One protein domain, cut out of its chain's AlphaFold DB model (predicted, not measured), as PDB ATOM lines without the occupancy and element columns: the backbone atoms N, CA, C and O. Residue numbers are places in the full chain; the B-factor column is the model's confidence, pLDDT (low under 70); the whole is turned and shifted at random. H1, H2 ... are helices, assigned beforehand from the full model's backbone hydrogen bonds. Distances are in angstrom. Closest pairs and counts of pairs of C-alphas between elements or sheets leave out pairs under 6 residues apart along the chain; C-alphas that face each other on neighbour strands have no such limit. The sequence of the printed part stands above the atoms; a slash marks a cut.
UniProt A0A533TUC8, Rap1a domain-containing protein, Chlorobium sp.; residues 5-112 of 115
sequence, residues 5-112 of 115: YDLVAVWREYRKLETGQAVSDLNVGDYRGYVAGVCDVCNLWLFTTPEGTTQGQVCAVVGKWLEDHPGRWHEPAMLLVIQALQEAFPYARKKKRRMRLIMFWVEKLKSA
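Overview. This is residues 5 to 112 of the 115 residues of the protein "Rap1a domain-containing protein" of Chlorobium sp. (UniProt A0A533TUC8). Four helices, H1 to H4, pack crosswise into a compact body, and a single arm, residues 95 to 112 with H5 in it, sticks out far from that body and touches none of its helices. The arm makes much of the length: the C-alphas span 71 by 28 by 20 A, while the body without it spans 43 by 30 by 20 A. There are 108 residues printed, with five named helices in the order H1, H2, H3, H4, H5 and no named strand, and the class is all helix. The whole is only just extended, close to loose, with a radius of gyration of the C-alphas of 20.0 A.

Along the chain. Find C-alpha 5 at (93.500, 111.930, 128.562); from there H1, residues 5 to 19, runs 21.9 A from first to last C-alpha. After it comes H2, residues 25 to 42, the longest helix by residues, at 25.7 A. Go on to H3, residues 55 to 68, which begins at C-alpha 55 (99.773, 94.406, 138.866) and is 20.1 A long. H4, residues 77 to 88, measures 16.8 A. H5, residues 99 to 111, measures 18.6 A and ends at C-alpha 111 (90.922, 46.499, 135.398).

Arrangement. Look first at Tyr 14 and Val 28, the closest C-alphas of H1 and H2, 4.6 A apart; H2 touches H1 with residues 27 to 32 alone, at a steep tilt of 66 degrees, opposite ways. H1 and H3 only just touch, with 3 pairs of C-alphas within 8 A; H1 touches H3 with residues 8 to 11 alone, and H3 touches H1 with residues 63 to 66 alone, the C-alphas of Trp 11 and Gly 63 closest at 6.2 A. H1 and H4 only just touch, and only at their ends, with 3 such pairs, the closest Leu 7 and Ala 77 at 6.1 A. H2 touches H3 with residues 31 to 36 alone, about perpendicular at 84 degrees, the C-alphas of Val 35 and Cys 59 closest at 6.5 A. H2 and H4 touch through residues 35 to 42 and 78 to 82, closest at Val 38 and Met 78, 6.7 A. H3 and H4 touch, about perpendicular at 80 degrees, with the C-alphas of Val 62 and Ala 84 closest at 5.4 A. H5 is apart from the other four helices. In H2, H3, H4 and H5 every O i to N i+4 pair is within hydrogen-bond range; in H1, 7 of 11 are.

Size, cuts and confidence. The C-alphas of Ala 22 and Ala 112 are the two farthest apart, 71.2 A. The printed part has no cut. The link from H2 to H3, residues 43 to 54, is long. The mean pLDDT of the printed part is 89.4, and residues 93 to 103 are under 70.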
ATOM      1  N   TYR A   5      92.725 110.785 128.080       98.00
ATOM      2  CA  TYR A   5      93.500 111.930 128.562       98.00
ATOM      3  C   TYR A   5      93.616 111.927 130.088       98.00
ATOM      4  O   TYR A   5      94.712 112.126 130.613       98.00
ATOM      5  N   ASP A   6      92.515 111.638 130.784       97.94
ATOM      6  CA  ASP A   6      92.501 111.531 132.245       97.94
ATOM      7  C   ASP A   6      93.385 110.364 132.709       97.94
ATOM      8  O   ASP A   6      94.198 110.513 133.621       97.94
ATOM      9  N   LEU A   7      93.292 109.212 132.030       98.00
ATOM     10  CA  LEU A   7      94.116 108.038 132.330       98.00
ATOM     11  C   LEU A   7      95.613 108.303 132.094       98.00
ATOM     12  O   LEU A   7      96.455 107.890 132.888       98.00
ATOM     13  N   VAL A   8      95.957 109.017 131.022       98.12
ATOM     14  CA  VAL A   8      97.338 109.389 130.691       98.12
ATOM     15  C   VAL A   8      97.907 110.372 131.709       98.12
ATOM     16  O   VAL A   8      99.094 110.293 132.030       98.12
ATOM     17  N   ALA A   9      97.088 111.281 132.246       96.50
ATOM     18  CA  ALA A   9      97.520 112.196 133.296       96.50
ATOM     19  C   ALA A   9      97.995 111.427 134.540       96.50
ATOM     20  O   ALA A   9      99.100 111.674 135.025       96.50
ATOM     21  N   VAL A  10      97.222 110.437 134.998       96.94
ATOM     22  CA  VAL A  10      97.609 109.608 136.153       96.94
ATOM     23  C   VAL A  10      98.698 108.574 135.814       96.94
ATOM     24  O   VAL A  10      99.546 108.300 136.660       96.94
ATOM     25  N   TRP A  11      98.787 108.080 134.569       96.69
ATOM     26  CA  TRP A  11      99.930 107.275 134.098       96.69
ATOM     27  C   TRP A  11     101.253 108.046 134.180       96.69
ATOM     28  O   TRP A  11     102.261 107.513 134.641       96.69
ATOM     29  N   ARG A  12     101.272 109.316 133.760       95.12
ATOM     30  CA  ARG A  12     102.491 110.142 133.807       95.12
ATOM     31  C   ARG A  12     103.004 110.324 135.228       95.12
ATOM     32  O   ARG A  12     104.214 110.354 135.425       95.12
ATOM     33  N   GLU A  13     102.103 110.419 136.201       93.94
ATOM     34  CA  GLU A  13     102.462 110.420 137.621       93.94
ATOM     35  C   GLU A  13     102.943 109.045 138.083       93.94
ATOM     36  O   GLU A  13     103.965 108.952 138.755       93.94
ATOM     37  N   TYR A  14     102.273 107.970 137.666       94.56
ATOM     38  CA  TYR A  14     102.691 106.602 137.958       94.56
ATOM     39  C   TYR A  14     104.126 106.302 137.502       94.56
ATOM     40  O   TYR A  14     104.927 105.766 138.268       94.56
ATOM     41  N   ARG A  15     104.478 106.688 136.270       93.62
ATOM     42  CA  ARG A  15     105.794 106.425 135.666       93.62
ATOM     43  C   ARG A  15     106.948 107.081 136.429       93.62
ATOM     44  O   ARG A  15     108.071 106.591 136.393       93.62
ATOM     45  N   LYS A  16     106.690 108.160 137.173       92.38
ATOM     46  CA  LYS A  16     107.715 108.818 138.001       92.38
ATOM     47  C   LYS A  16     108.313 107.886 139.057       92.38
ATOM     48  O   LYS A  16     109.489 108.060 139.387       92.38
ATOM     49  N   LEU A  17     107.567 106.866 139.506       88.19
ATOM     50  CA  LEU A  17     108.065 105.822 140.412       88.19
ATOM     51  C   LEU A  17     109.310 105.109 139.865       88.19
ATOM     52  O   LEU A  17     110.179 104.725 140.641       88.19
ATOM     53  N   GLU A  18     109.421 104.961 138.543       81.69
ATOM     54  CA  GLU A  18     110.565 104.309 137.890       81.69
ATOM     55  C   GLU A  18     111.825 105.185 137.919       81.69
ATOM     56  O   GLU A  18     112.944 104.684 137.872       81.69
ATOM     57  N   THR A  19     111.645 106.502 138.022       81.38
ATOM     58  CA  THR A  19     112.728 107.497 137.977       81.38
ATOM     59  C   THR A  19     113.134 108.025 139.354       81.38
ATOM     60  O   THR A  19     114.037 108.853 139.448       81.38
ATOM     61  N   GLY A  20     112.463 107.584 140.424       79.88
ATOM     62  CA  GLY A  20     112.701 108.067 141.790       79.88
ATOM     63  C   GLY A  20     112.290 109.527 142.026       79.88
ATOM     64  O   GLY A  20     112.710 110.136 143.006       79.88
ATOM     65  N   GLN A  21     111.488 110.105 141.127       82.69
ATOM     66  CA  GLN A  21     110.950 111.454 141.285       82.69
ATOM     67  C   GLN A  21     109.843 111.484 142.345       82.69
ATOM     68  O   GLN A  21     109.165 110.484 142.579       82.69
ATOM     69  N   ALA A  22     109.627 112.652 142.956       82.06
ATOM     70  CA  ALA A  22     108.482 112.864 143.834       82.06
ATOM     71  C   ALA A  22     107.170 112.637 143.064       82.06
ATOM     72  O   ALA A  22     106.988 113.156 141.957       82.06
ATOM     73  N   VAL A  23     106.266 111.863 143.661       86.56
ATOM     74  CA  VAL A  23     104.982 111.470 143.074       86.56
ATOM     75  C   VAL A  23     103.820 111.980 143.915       86.56
ATOM     76  O   VAL A  23     103.958 112.194 145.117       86.56
ATOM     77  N   SER A  24     102.661 112.153 143.284       87.75
ATOM     78  CA  SER A  24     101.395 112.232 144.012       87.75
ATOM     79  C   SER A  24     100.890 110.815 144.277       87.75
ATOM     80  O   SER A  24     100.487 110.123 143.338       87.75
ATOM     81  N   ASP A  25     100.890 110.390 145.543       82.19
ATOM     82  CA  ASP A  25     100.432 109.051 145.940       82.19
ATOM     83  C   ASP A  25      98.987 108.770 145.503       82.19
ATOM     84  O   ASP A  25      98.672 107.653 145.091       82.19
ATOM     85  N   LEU A  26      98.122 109.793 145.520       87.12
ATOM     86  CA  LEU A  26      96.741 109.688 145.041       87.12
ATOM     87  C   LEU A  26      96.692 109.352 143.546       87.12
ATOM     88  O   LEU A  26      96.034 108.393 143.164       87.12
ATOM     89  N   ASN A  27      97.459 110.056 142.709       90.75
ATOM     90  CA  ASN A  27      97.450 109.824 141.258       90.75
ATOM     91  C   ASN A  27      98.072 108.466 140.888       90.75
ATOM     92  O   ASN A  27      97.604 107.782 139.979       90.75
ATOM     93  N   VAL A  28      99.115 108.048 141.615       91.94
ATOM     94  CA  VAL A  28      99.692 106.698 141.499       91.94
ATOM     95  C   VAL A  28      98.636 105.639 141.824       91.94
ATOM     96  O   VAL A  28      98.513 104.639 141.106       91.94
ATOM     97  N   GLY A  29      97.882 105.860 142.905       92.94
ATOM     98  CA  GLY A  29      96.776 105.014 143.332       92.94
ATOM     99  C   GLY A  29      95.655 104.950 142.299       92.94
ATOM    100  O   GLY A  29      95.229 103.851 141.950       92.94
ATOM    101  N   ASP A  30      95.242 106.092 141.751       96.38
ATOM    102  CA  ASP A  30      94.172 106.194 140.756       96.38
ATOM    103  C   ASP A  30      94.497 105.395 139.493       96.38
ATOM    104  O   ASP A  30      93.668 104.613 139.023       96.38
ATOM    105  N   TYR A  31      95.725 105.508 138.974       97.88
ATOM    106  CA  TYR A  31      96.142 104.722 137.814       97.88
ATOM    107  C   TYR A  31      96.139 103.215 138.112       97.88
ATOM    108  O   TYR A  31      95.516 102.433 137.386       97.88
ATOM    109  N   ARG A  32      96.794 102.798 139.207       97.44
ATOM    110  CA  ARG A  32      96.861 101.382 139.614       97.44
ATOM    111  C   ARG A  32      95.478 100.785 139.849       97.44
ATOM    112  O   ARG A  32      95.224  99.656 139.427       97.44
ATOM    113  N   GLY A  33      94.618 101.522 140.547       97.31
ATOM    114  CA  GLY A  33      93.269 101.108 140.910       97.31
ATOM    115  C   GLY A  33      92.366 100.992 139.690       97.31
ATOM    116  O   GLY A  33      91.675  99.987 139.541       97.31
ATOM    117  N   TYR A  34      92.428 101.961 138.773       97.94
ATOM    118  CA  TYR A  34      91.648 101.917 137.539       97.94
ATOM    119  C   TYR A  34      92.030 100.715 136.666       97.94
ATOM    120  O   TYR A  34      91.161  99.945 136.253       97.94
ATOM    121  N   VAL A  35      93.332 100.508 136.425       98.25
ATOM    122  CA  VAL A  35      93.825  99.376 135.623       98.25
ATOM    123  C   VAL A  35      93.471  98.035 136.275       98.25
ATOM    124  O   VAL A  35      93.024  97.122 135.578       98.25
ATOM    125  N   ALA A  36      93.615  97.915 137.599       97.75
ATOM    126  CA  ALA A  36      93.221  96.708 138.324       97.75
ATOM    127  C   ALA A  36      91.718  96.428 138.209       97.75
ATOM    128  O   ALA A  36      91.347  95.312 137.866       97.75
ATOM    129  N   GLY A  37      90.864  97.440 138.384       97.19
ATOM    130  CA  GLY A  37      89.415  97.275 138.265       97.19
ATOM    131  C   GLY A  37      88.978  96.787 136.880       97.19
ATOM    132  O   GLY A  37      88.136  95.897 136.772       97.19
ATOM    133  N   VAL A  38      89.584  97.307 135.805       96.94
ATOM    134  CA  VAL A  38      89.330  96.791 134.446       96.94
ATOM    135  C   VAL A  38      89.830  95.350 134.309       96.94
ATOM    136  O   VAL A  38      89.139  94.513 133.728       96.94
ATOM    137  N   CYS A  39      91.004  95.035 134.861       95.25
ATOM    138  CA  CYS A  39      91.548  93.679 134.840       95.25
ATOM    139  C   CYS A  39      90.631  92.678 135.556       95.25
ATOM    140  O   CYS A  39      90.336  91.626 134.994       95.25
ATOM    141  N   ASP A  40      90.128  93.015 136.740       94.81
ATOM    142  CA  ASP A  40      89.268  92.139 137.540       94.81
ATOM    143  C   ASP A  40      87.949  91.809 136.831       94.81
ATOM    144  O   ASP A  40      87.466  90.678 136.899       94.81
ATOM    145  N   VAL A  41      87.381  92.774 136.103       95.12
ATOM    146  CA  VAL A  41      86.119  92.586 135.370       95.12
ATOM    147  C   VAL A  41      86.327  91.858 134.036       95.12
ATOM    148  O   VAL A  41      85.484  91.052 133.637       95.12
ATOM    149  N   CYS A  42      87.419  92.133 133.316       93.69
ATOM    150  CA  CYS A  42      87.586  91.701 131.923       93.69
ATOM    151  C   CYS A  42      88.504  90.482 131.725       93.69
ATOM    152  O   CYS A  42      88.424  89.826 130.675       93.69
ATOM    153  N   ASN A  43      89.379  90.166 132.684       90.50
ATOM    154  CA  ASN A  43      90.291  89.029 132.565       90.50
ATOM    155  C   ASN A  43      89.505  87.712 132.471       90.50
ATOM    156  O   ASN A  43      88.468  87.538 133.104       90.50
ATOM    157  N   LEU A  44      90.004  86.773 131.664       89.25
ATOM    158  CA  LEU A  44      89.349  85.505 131.306       89.25
ATOM    159  C   LEU A  44      88.078  85.629 130.445       89.25
ATOM    160  O   LEU A  44      87.487  84.600 130.104       89.25
ATOM    161  N   TRP A  45      87.700  86.842 130.034       89.81
ATOM    162  CA  TRP A  45      86.578  87.092 129.121       89.81
ATOM    163  C   TRP A  45      87.021  87.778 127.832       89.81
ATOM    164  O   TRP A  45      86.678  87.314 126.747       89.81
ATOM    165  N   LEU A  46      87.798  88.859 127.949       93.12
ATOM    166  CA  LEU A  46      88.262  89.654 126.806       93.12
ATOM    167  C   LEU A  46      89.744  89.430 126.489       93.12
ATOM    168  O   LEU A  46      90.133  89.514 125.327       93.12
ATOM    169  N   PHE A  47      90.545  89.111 127.504       94.12
ATOM    170  CA  PHE A  47      91.974  88.789 127.428       94.12
ATOM    171  C   PHE A  47      92.326  87.754 128.506       94.12
ATOM    172  O   PHE A  47      91.467  87.338 129.290       94.12
ATOM    173  N   THR A  48      93.562  87.256 128.533       94.81
ATOM    174  CA  THR A  48      94.005  86.301 129.565       94.81
ATOM    175  C   THR A  48      95.415  86.625 130.010       94.81
ATOM    176  O   THR A  48      96.375  86.236 129.347       94.81
ATOM    177  N   THR A  49      95.543  87.307 131.147       94.00
ATOM    178  CA  THR A  49      96.860  87.561 131.734       94.00
ATOM    179  C   THR A  49      97.538  86.230 132.096       94.00
ATOM    180  O   THR A  49      96.882  85.327 132.632       94.00
ATOM    181  N   PRO A  50      98.835  86.055 131.784       93.06
ATOM    182  CA  PRO A  50      99.582  84.874 132.196       93.06
ATOM    183  C   PRO A  50      99.565  84.684 133.715       93.06
ATOM    184  O   PRO A  50      99.523  85.650 134.484       93.06
ATOM    185  N   GLU A  51      99.638  83.432 134.159       91.19
ATOM    186  CA  GLU A  51      99.755  83.121 135.582       91.19
ATOM    187  C   GLU A  51     101.022  83.766 136.169       91.19
ATOM    188  O   GLU A  51     102.084  83.737 135.551       91.19
ATOM    189  N   GLY A  52     100.894  84.389 137.342       92.81
ATOM    190  CA  GLY A  52     101.991  85.115 137.991       92.81
ATOM    191  C   GLY A  52     102.233  86.541 137.482       92.81
ATOM    192  O   GLY A  52     103.115  87.212 138.013       92.81
ATOM    193  N   THR A  53     101.458  87.037 136.508       95.38
ATOM    194  CA  THR A  53     101.543  88.448 136.086       95.38
ATOM    195  C   THR A  53     101.215  89.374 137.256       95.38
ATOM    196  O   THR A  53     100.143  89.276 137.855       95.38
ATOM    197  N   THR A  54     102.125  90.290 137.576       96.62
ATOM    198  CA  THR A  54     101.945  91.248 138.673       96.62
ATOM    199  C   THR A  54     101.145  92.469 138.224       96.62
ATOM    200  O   THR A  54     101.178  92.855 137.055       96.62
ATOM    201  N   GLN A  55     100.479  93.151 139.162       95.56
ATOM    202  CA  GLN A  55      99.773  94.406 138.866       95.56
ATOM    203  C   GLN A  55     100.704  95.459 138.242       95.56
ATOM    204  O   GLN A  55     100.297  96.172 137.329       95.56
ATOM    205  N   GLY A  56     101.964  95.528 138.687       95.94
ATOM    206  CA  GLY A  56     102.964  96.433 138.117       95.94
ATOM    207  C   GLY A  56     103.246  96.145 136.640       95.94
ATOM    208  O   GLY A  56     103.318  97.078 135.848       95.94
ATOM    209  N   GLN A  57     103.322  94.869 136.249       97.44
ATOM    210  CA  GLN A  57     103.493  94.469 134.847       97.44
ATOM    211  C   GLN A  57     102.266  94.818 133.997       97.44
ATOM    212  O   GLN A  57     102.425  95.341 132.898       97.44
ATOM    213  N   VAL A  58     101.050  94.595 134.511       98.00
ATOM    214  CA  VAL A  58      99.808  95.011 133.829       98.00
ATOM    215  C   VAL A  58      99.794  96.531 133.626       98.00
ATOM    216  O   VAL A  58      99.551  97.007 132.519       98.00
ATOM    217  N   CYS A  59     100.124  97.297 134.670       98.25
ATOM    218  CA  CYS A  59     100.218  98.757 134.618       98.25
ATOM    219  C   CYS A  59     101.257  99.241 133.595       98.25
ATOM    220  O   CYS A  59     100.984 100.193 132.864       98.25
ATOM    221  N   ALA A  60     102.419  98.587 133.528       97.62
ATOM    222  CA  ALA A  60     103.479  98.917 132.580       97.62
ATOM    223  C   ALA A  60     103.068  98.632 131.126       97.62
ATOM    224  O   ALA A  60     103.330  99.448 130.246       97.62
ATOM    225  N   VAL A  61     102.380  97.512 130.872       98.25
ATOM    226  CA  VAL A  61     101.841  97.175 129.542       98.25
ATOM    227  C   VAL A  61     100.861  98.242 129.062       98.25
ATOM    228  O   VAL A  61     101.007  98.752 127.953       98.25
ATOM    229  N   VAL A  62      99.894  98.609 129.905       98.56
ATOM    230  CA  VAL A  62      98.903  99.643 129.574       98.56
ATOM    231  C   VAL A  62      99.584 100.992 129.350       98.56
ATOM    232  O   VAL A  62      99.297 101.664 128.364       98.56
ATOM    233  N   GLY A  63     100.512 101.370 130.228       98.19
ATOM    234  CA  GLY A  63     101.198 102.656 130.164       98.19
ATOM    235  C   GLY A  63     102.019 102.810 128.891       98.19
ATOM    236  O   GLY A  63     101.880 103.804 128.182       98.19
ATOM    237  N   LYS A  64     102.788 101.774 128.540       98.31
ATOM    238  CA  LYS A  64     103.518 101.714 127.271       98.31
ATOM    239  C   LYS A  64     102.575 101.834 126.073       98.31
ATOM    240  O   LYS A  64     102.816 102.637 125.181       98.31
ATOM    241  N   TRP A  65     101.478 101.078 126.066       98.62
ATOM    242  CA  TRP A  65     100.515 101.135 124.968       98.62
ATOM    243  C   TRP A  65      99.906 102.537 124.812       98.62
ATOM    244  O   TRP A  65      99.746 103.011 123.691       98.62
ATOM    245  N   LEU A  66      99.618 103.243 125.913       98.69
ATOM    246  CA  LEU A  66      99.138 104.627 125.865       98.69
ATOM    247  C   LEU A  66     100.173 105.579 125.248       98.69
ATOM    248  O   LEU A  66      99.786 106.478 124.502       98.69
ATOM    249  N   GLU A  67     101.462 105.399 125.545       98.06
ATOM    250  CA  GLU A  67     102.553 106.193 124.959       98.06
ATOM    251  C   GLU A  67     102.691 105.971 123.453       98.06
ATOM    252  O   GLU A  67     102.908 106.931 122.713       98.06
ATOM    253  N   ASP A  68     102.484 104.734 123.003       98.56
ATOM    254  CA  ASP A  68     102.546 104.357 121.591       98.56
ATOM    255  C   ASP A  68     101.305 104.828 120.791       98.56
ATOM    256  O   ASP A  68     101.345 104.888 119.561       98.56
ATOM    257  N   HIS A  69     100.207 105.221 121.461       98.44
ATOM    258  CA  HIS A  69      98.916 105.554 120.829       98.44
ATOM    259  C   HIS A  69      98.318 106.920 121.241       98.44
ATOM    260  O   HIS A  69      97.141 106.996 121.621       98.44
ATOM    261  N   PRO A  70      99.044 108.049 121.106       98.38
ATOM    262  CA  PRO A  70      98.556 109.363 121.538       98.38
ATOM    263  C   PRO A  70      97.303 109.843 120.799       98.38
ATOM    264  O   PRO A  70      96.468 110.541 121.376       98.38
ATOM    265  N   GLY A  71      97.114 109.423 119.543       98.38
ATOM    266  CA  GLY A  71      95.934 109.772 118.745       98.38
ATOM    267  C   GLY A  71      94.611 109.263 119.326       98.38
ATOM    268  O   GLY A  71      93.552 109.736 118.925       98.38
ATOM    269  N   ARG A  72      94.658 108.338 120.292       98.38
ATOM    270  CA  ARG A  72      93.487 107.664 120.863       98.38
ATOM    271  C   ARG A  72      93.119 108.129 122.264       98.38
ATOM    272  O   ARG A  72      92.131 107.673 122.823       98.38
ATOM    273  N   TRP A  73      93.863 109.070 122.843       98.44
ATOM    274  CA  TRP A  73      93.609 109.536 124.212       98.44
ATOM    275  C   TRP A  73      92.238 110.205 124.400       98.44
ATOM    276  O   TRP A  73      91.748 110.307 125.517       98.44
ATOM    277  N   HIS A  74      91.574 110.617 123.321       98.00
ATOM    278  CA  HIS A  74      90.214 111.152 123.376       98.00
ATOM    279  C   HIS A  74      89.131 110.080 123.603       98.00
ATOM    280  O   HIS A  74      87.986 110.417 123.903       98.00
ATOM    281  N   GLU A  75      89.465 108.797 123.457       98.50
ATOM    282  CA  GLU A  75      88.536 107.681 123.628       98.50
ATOM    283  C   GLU A  75      88.311 107.333 125.115       98.50
ATOM    284  O   GLU A  75      89.064 107.783 125.984       98.50
ATOM    285  N   PRO A  76      87.294 106.518 125.460       98.44
ATOM    286  CA  PRO A  76      87.072 106.083 126.839       98.44
ATOM    287  C   PRO A  76      88.258 105.296 127.417       98.44
ATOM    288  O   PRO A  76      88.728 104.337 126.808       98.44
ATOM    289  N   ALA A  77      88.683 105.621 128.643       98.31
ATOM    290  CA  ALA A  77      89.842 104.991 129.289       98.31
ATOM    291  C   ALA A  77      89.733 103.457 129.378       98.31
ATOM    292  O   ALA A  77      90.696 102.747 129.093       98.31
ATOM    293  N   MET A  78      88.549 102.932 129.708       97.69
ATOM    294  CA  MET A  78      88.302 101.487 129.794       97.69
ATOM    295  C   MET A  78      88.572 100.785 128.458       97.69
ATOM    296  O   MET A  78      89.149  99.700 128.448       97.69
ATOM    297  N   LEU A  79      88.191 101.410 127.337       97.88
ATOM    298  CA  LEU A  79      88.431 100.861 126.004       97.88
ATOM    299  C   LEU A  79      89.932 100.747 125.727       97.88
ATOM    300  O   LEU A  79      90.382  99.708 125.251       97.88
ATOM    301  N   LEU A  80      90.703 101.781 126.074       98.62
ATOM    302  CA  LEU A  80      92.156 101.793 125.892       98.62
ATOM    303  C   LEU A  80      92.844 100.707 126.730       98.62
ATOM    304  O   LEU A  80      93.673  99.968 126.208       98.62
ATOM    305  N   VAL A  81      92.451 100.546 128.001       98.44
ATOM    306  CA  VAL A  81      92.990  99.488 128.876       98.44
ATOM    307  C   VAL A  81      92.681  98.097 128.319       98.44
ATOM    308  O   VAL A  81      93.572  97.251 128.253       98.44
ATOM    309  N   ILE A  82      91.436  97.853 127.893       97.94
ATOM    310  CA  ILE A  82      91.038  96.561 127.319       97.94
ATOM    311  C   ILE A  82      91.873  96.250 126.077       97.94
ATOM    312  O   ILE A  82      92.397  95.146 125.972       97.94
ATOM    313  N   GLN A  83      92.027  97.205 125.160       98.12
ATOM    314  CA  GLN A  83      92.754  96.968 123.915       98.12
ATOM    315  C   GLN A  83      94.250  96.746 124.142       98.12
ATOM    316  O   GLN A  83      94.796  95.781 123.609       98.12
ATOM    317  N   ALA A  84      94.876  97.530 125.025       98.38
ATOM    318  CA  ALA A  84      96.264  97.311 125.425       98.38
ATOM    319  C   ALA A  84      96.492  95.881 125.949       98.38
ATOM    320  O   ALA A  84      97.446  95.203 125.566       98.38
ATOM    321  N   LEU A  85      95.588  95.393 126.806       98.00
ATOM    322  CA  LEU A  85      95.688  94.053 127.386       98.00
ATOM    323  C   LEU A  85      95.298  92.940 126.410       98.00
ATOM    324  O   LEU A  85      95.828  91.840 126.522       98.00
ATOM    325  N   GLN A  86      94.421  93.197 125.442       96.81
ATOM    326  CA  GLN A  86      94.102  92.243 124.378       96.81
ATOM    327  C   GLN A  86      95.265  92.037 123.414       96.81
ATOM    328  O   GLN A  86      95.532  90.901 123.025       96.81
ATOM    329  N   GLU A  87      95.957  93.115 123.048       97.06
ATOM    330  CA  GLU A  87      97.141  93.050 122.192       97.06
ATOM    331  C   GLU A  87      98.305  92.349 122.902       97.06
ATOM    332  O   GLU A  87      98.960  91.488 122.314       97.06
ATOM    333  N   ALA A  88      98.532  92.660 124.182       96.88
ATOM    334  CA  ALA A  88      99.609  92.052 124.960       96.88
ATOM    335  C   ALA A  88      99.308  90.612 125.405       96.88
ATOM    336  O   ALA A  88     100.206  89.768 125.440       96.88
ATOM    337  N   PHE A  89      98.051  90.321 125.752       94.56
ATOM    338  CA  PHE A  89      97.620  89.050 126.334       94.56
ATOM    339  C   PHE A  89      96.366  88.490 125.639       94.56
ATOM    340  O   PHE A  89      95.292  88.416 126.252       94.56
ATOM    341  N   PRO A  90      96.476  88.051 124.371       90.06
ATOM    342  CA  PRO A  90      95.338  87.534 123.620       90.06
ATOM    343  C   PRO A  90      94.571  86.453 124.384       90.06
ATOM    344  O   PRO A  90      95.156  85.609 125.068       90.06
ATOM    345  N   TYR A  91      93.242  86.457 124.254       86.62
ATOM    346  CA  TYR A  91      92.383  85.516 124.970       86.62
ATOM    347  C   TYR A  91      92.760  84.056 124.675       86.62
ATOM    348  O   TYR A  91      92.580  83.542 123.567       86.62
ATOM    349  N   ALA A  92      93.226  83.352 125.705       74.69
ATOM    350  CA  ALA A  92      93.555  81.941 125.622       74.69
ATOM    351  C   ALA A  92      92.374  81.119 126.142       74.69
ATOM    352  O   ALA A  92      92.282  80.792 127.329       74.69
ATOM    353  N   ARG A  93      91.463  80.716 125.247       66.69
ATOM    354  CA  ARG A  93      90.418  79.747 125.606       66.69
ATOM    355  C   ARG A  93      91.095  78.438 126.018       66.69
ATOM    356  O   ARG A  93      91.539  77.681 125.153       66.69
ATOM    357  N   LYS A  94      91.166  78.137 127.323       60.84
ATOM    358  CA  LYS A  94      91.662  76.843 127.824       60.84
ATOM    359  C   LYS A  94      90.825  75.726 127.189       60.84
ATOM    360  O   LYS A  94      89.721  75.421 127.642       60.84
ATOM    361  N   LYS A  95      91.329  75.089 126.124       54.75
ATOM    362  CA  LYS A  95      90.765  73.827 125.631       54.75
ATOM    363  C   LYS A  95      90.891  72.844 126.792       54.75
ATOM    364  O   LYS A  95      92.008  72.568 127.221       54.75
ATOM    365  N   LYS A  96      89.773  72.317 127.311       52.69
ATOM    366  CA  LYS A  96      89.781  71.164 128.228       52.69
ATOM    367  C   LYS A  96      90.427  69.995 127.478       52.69
ATOM    368  O   LYS A  96      89.762  69.243 126.769       52.69
ATOM    369  N   ARG A  97      91.754  69.905 127.537       55.53
ATOM    370  CA  ARG A  97      92.555  68.971 126.753       55.53
ATOM    371  C   ARG A  97      92.358  67.589 127.360       55.53
ATOM    372  O   ARG A  97      92.949  67.301 128.385       55.53
ATOM    373  N   ARG A  98      91.470  66.785 126.764       56.75
ATOM    374  CA  ARG A  98      91.508  65.308 126.654       56.75
ATOM    375  C   ARG A  98      91.964  64.498 127.895       56.75
ATOM    376  O   ARG A  98      92.395  63.364 127.744       56.75
ATOM    377  N   MET A  99      91.829  65.010 129.119       54.12
ATOM    378  CA  MET A  99      92.254  64.302 130.338       54.12
ATOM    379  C   MET A  99      91.326  63.122 130.651       54.12
ATOM    380  O   MET A  99      91.766  62.103 131.166       54.12
ATOM    381  N   ARG A 100      90.049  63.221 130.246       60.41
ATOM    382  CA  ARG A 100      89.063  62.135 130.381       60.41
ATOM    383  C   ARG A 100      89.456  60.880 129.604       60.41
ATOM    384  O   ARG A 100      89.185  59.784 130.062       60.41
ATOM    385  N   LEU A 101      90.111  61.037 128.455       62.25
ATOM    386  CA  LEU A 101      90.527  59.904 127.626       62.25
ATOM    387  C   LEU A 101      91.723  59.179 128.251       62.25
ATOM    388  O   LEU A 101      91.716  57.959 128.305       62.25
ATOM    389  N   ILE A 102      92.708  59.912 128.778       66.56
ATOM    390  CA  ILE A 102      93.864  59.307 129.458       66.56
ATOM    391  C   ILE A 102      93.420  58.605 130.748       66.56
ATOM    392  O   ILE A 102      93.791  57.457 130.959       66.56
ATOM    393  N   MET A 103      92.565  59.240 131.559       67.69
ATOM    394  CA  MET A 103      92.023  58.624 132.781       67.69
ATOM    395  C   MET A 103      91.196  57.367 132.473       67.69
ATOM    396  O   MET A 103      91.389  56.346 133.124       67.69
ATOM    397  N   PHE A 104      90.374  57.396 131.416       75.00
ATOM    398  CA  PHE A 104      89.628  56.224 130.946       75.00
ATOM    399  C   PHE A 104      90.548  55.058 130.543       75.00
ATOM    400  O   PHE A 104      90.286  53.909 130.895       75.00
ATOM    401  N   TRP A 105      91.654  55.329 129.841       73.31
ATOM    402  CA  TRP A 105      92.629  54.288 129.494       73.31
ATOM    403  C   TRP A 105      93.406  53.774 130.716       73.31
ATOM    404  O   TRP A 105      93.662  52.576 130.800       73.31
ATOM    405  N   VAL A 106      93.727  54.632 131.690       79.19
ATOM    406  CA  VAL A 106      94.402  54.230 132.940       79.19
ATOM    407  C   VAL A 106      93.509  53.333 133.803       79.19
ATOM    408  O   VAL A 106      93.981  52.323 134.321       79.19
ATOM    409  N   GLU A 107      92.222  53.653 133.937       79.00
ATOM    410  CA  GLU A 107      91.254  52.807 134.651       79.00
ATOM    411  C   GLU A 107      91.060  51.460 133.948       79.00
ATOM    412  O   GLU A 107      91.106  50.409 134.592       79.00
ATOM    413  N   LYS A 108      90.947  51.475 132.615       75.50
ATOM    414  CA  LYS A 108      90.799  50.256 131.816       75.50
ATOM    415  C   LYS A 108      92.013  49.328 131.941       75.50
ATOM    416  O   LYS A 108      91.834  48.121 132.081       75.50
ATOM    417  N   LEU A 109      93.234  49.870 131.969       78.00
ATOM    418  CA  LEU A 109      94.463  49.085 132.158       78.00
ATOM    419  C   LEU A 109      94.564  48.470 133.563       78.00
ATOM    420  O   LEU A 109      94.980  47.323 133.688       78.00
ATOM    421  N   LYS A 110      94.122  49.180 134.610       75.50
ATOM    422  CA  LYS A 110      94.074  48.637 135.981       75.50
ATOM    423  C   LYS A 110      93.058  47.502 136.132       75.50
ATOM    424  O   LYS A 110      93.303  46.571 136.889       75.50
ATOM    425  N   SER A 111      91.946  47.557 135.397       71.38
ATOM    426  CA  SER A 111      90.922  46.499 135.398       71.38
ATOM    427  C   SER A 111      91.287  45.259 134.570       71.38
ATOM    428  O   SER A 111      90.646  44.224 134.716       71.38
ATOM    429  N   ALA A 112      92.299  45.359 133.702       71.56
ATOM    430  CA  ALA A 112      92.690  44.304 132.768       71.56
ATOM    431  C   ALA A 112      93.903  43.474 133.231       71.56
ATOM    432  O   ALA A 112      94.325  42.586 132.496       71.56
TER     433      ALA A 112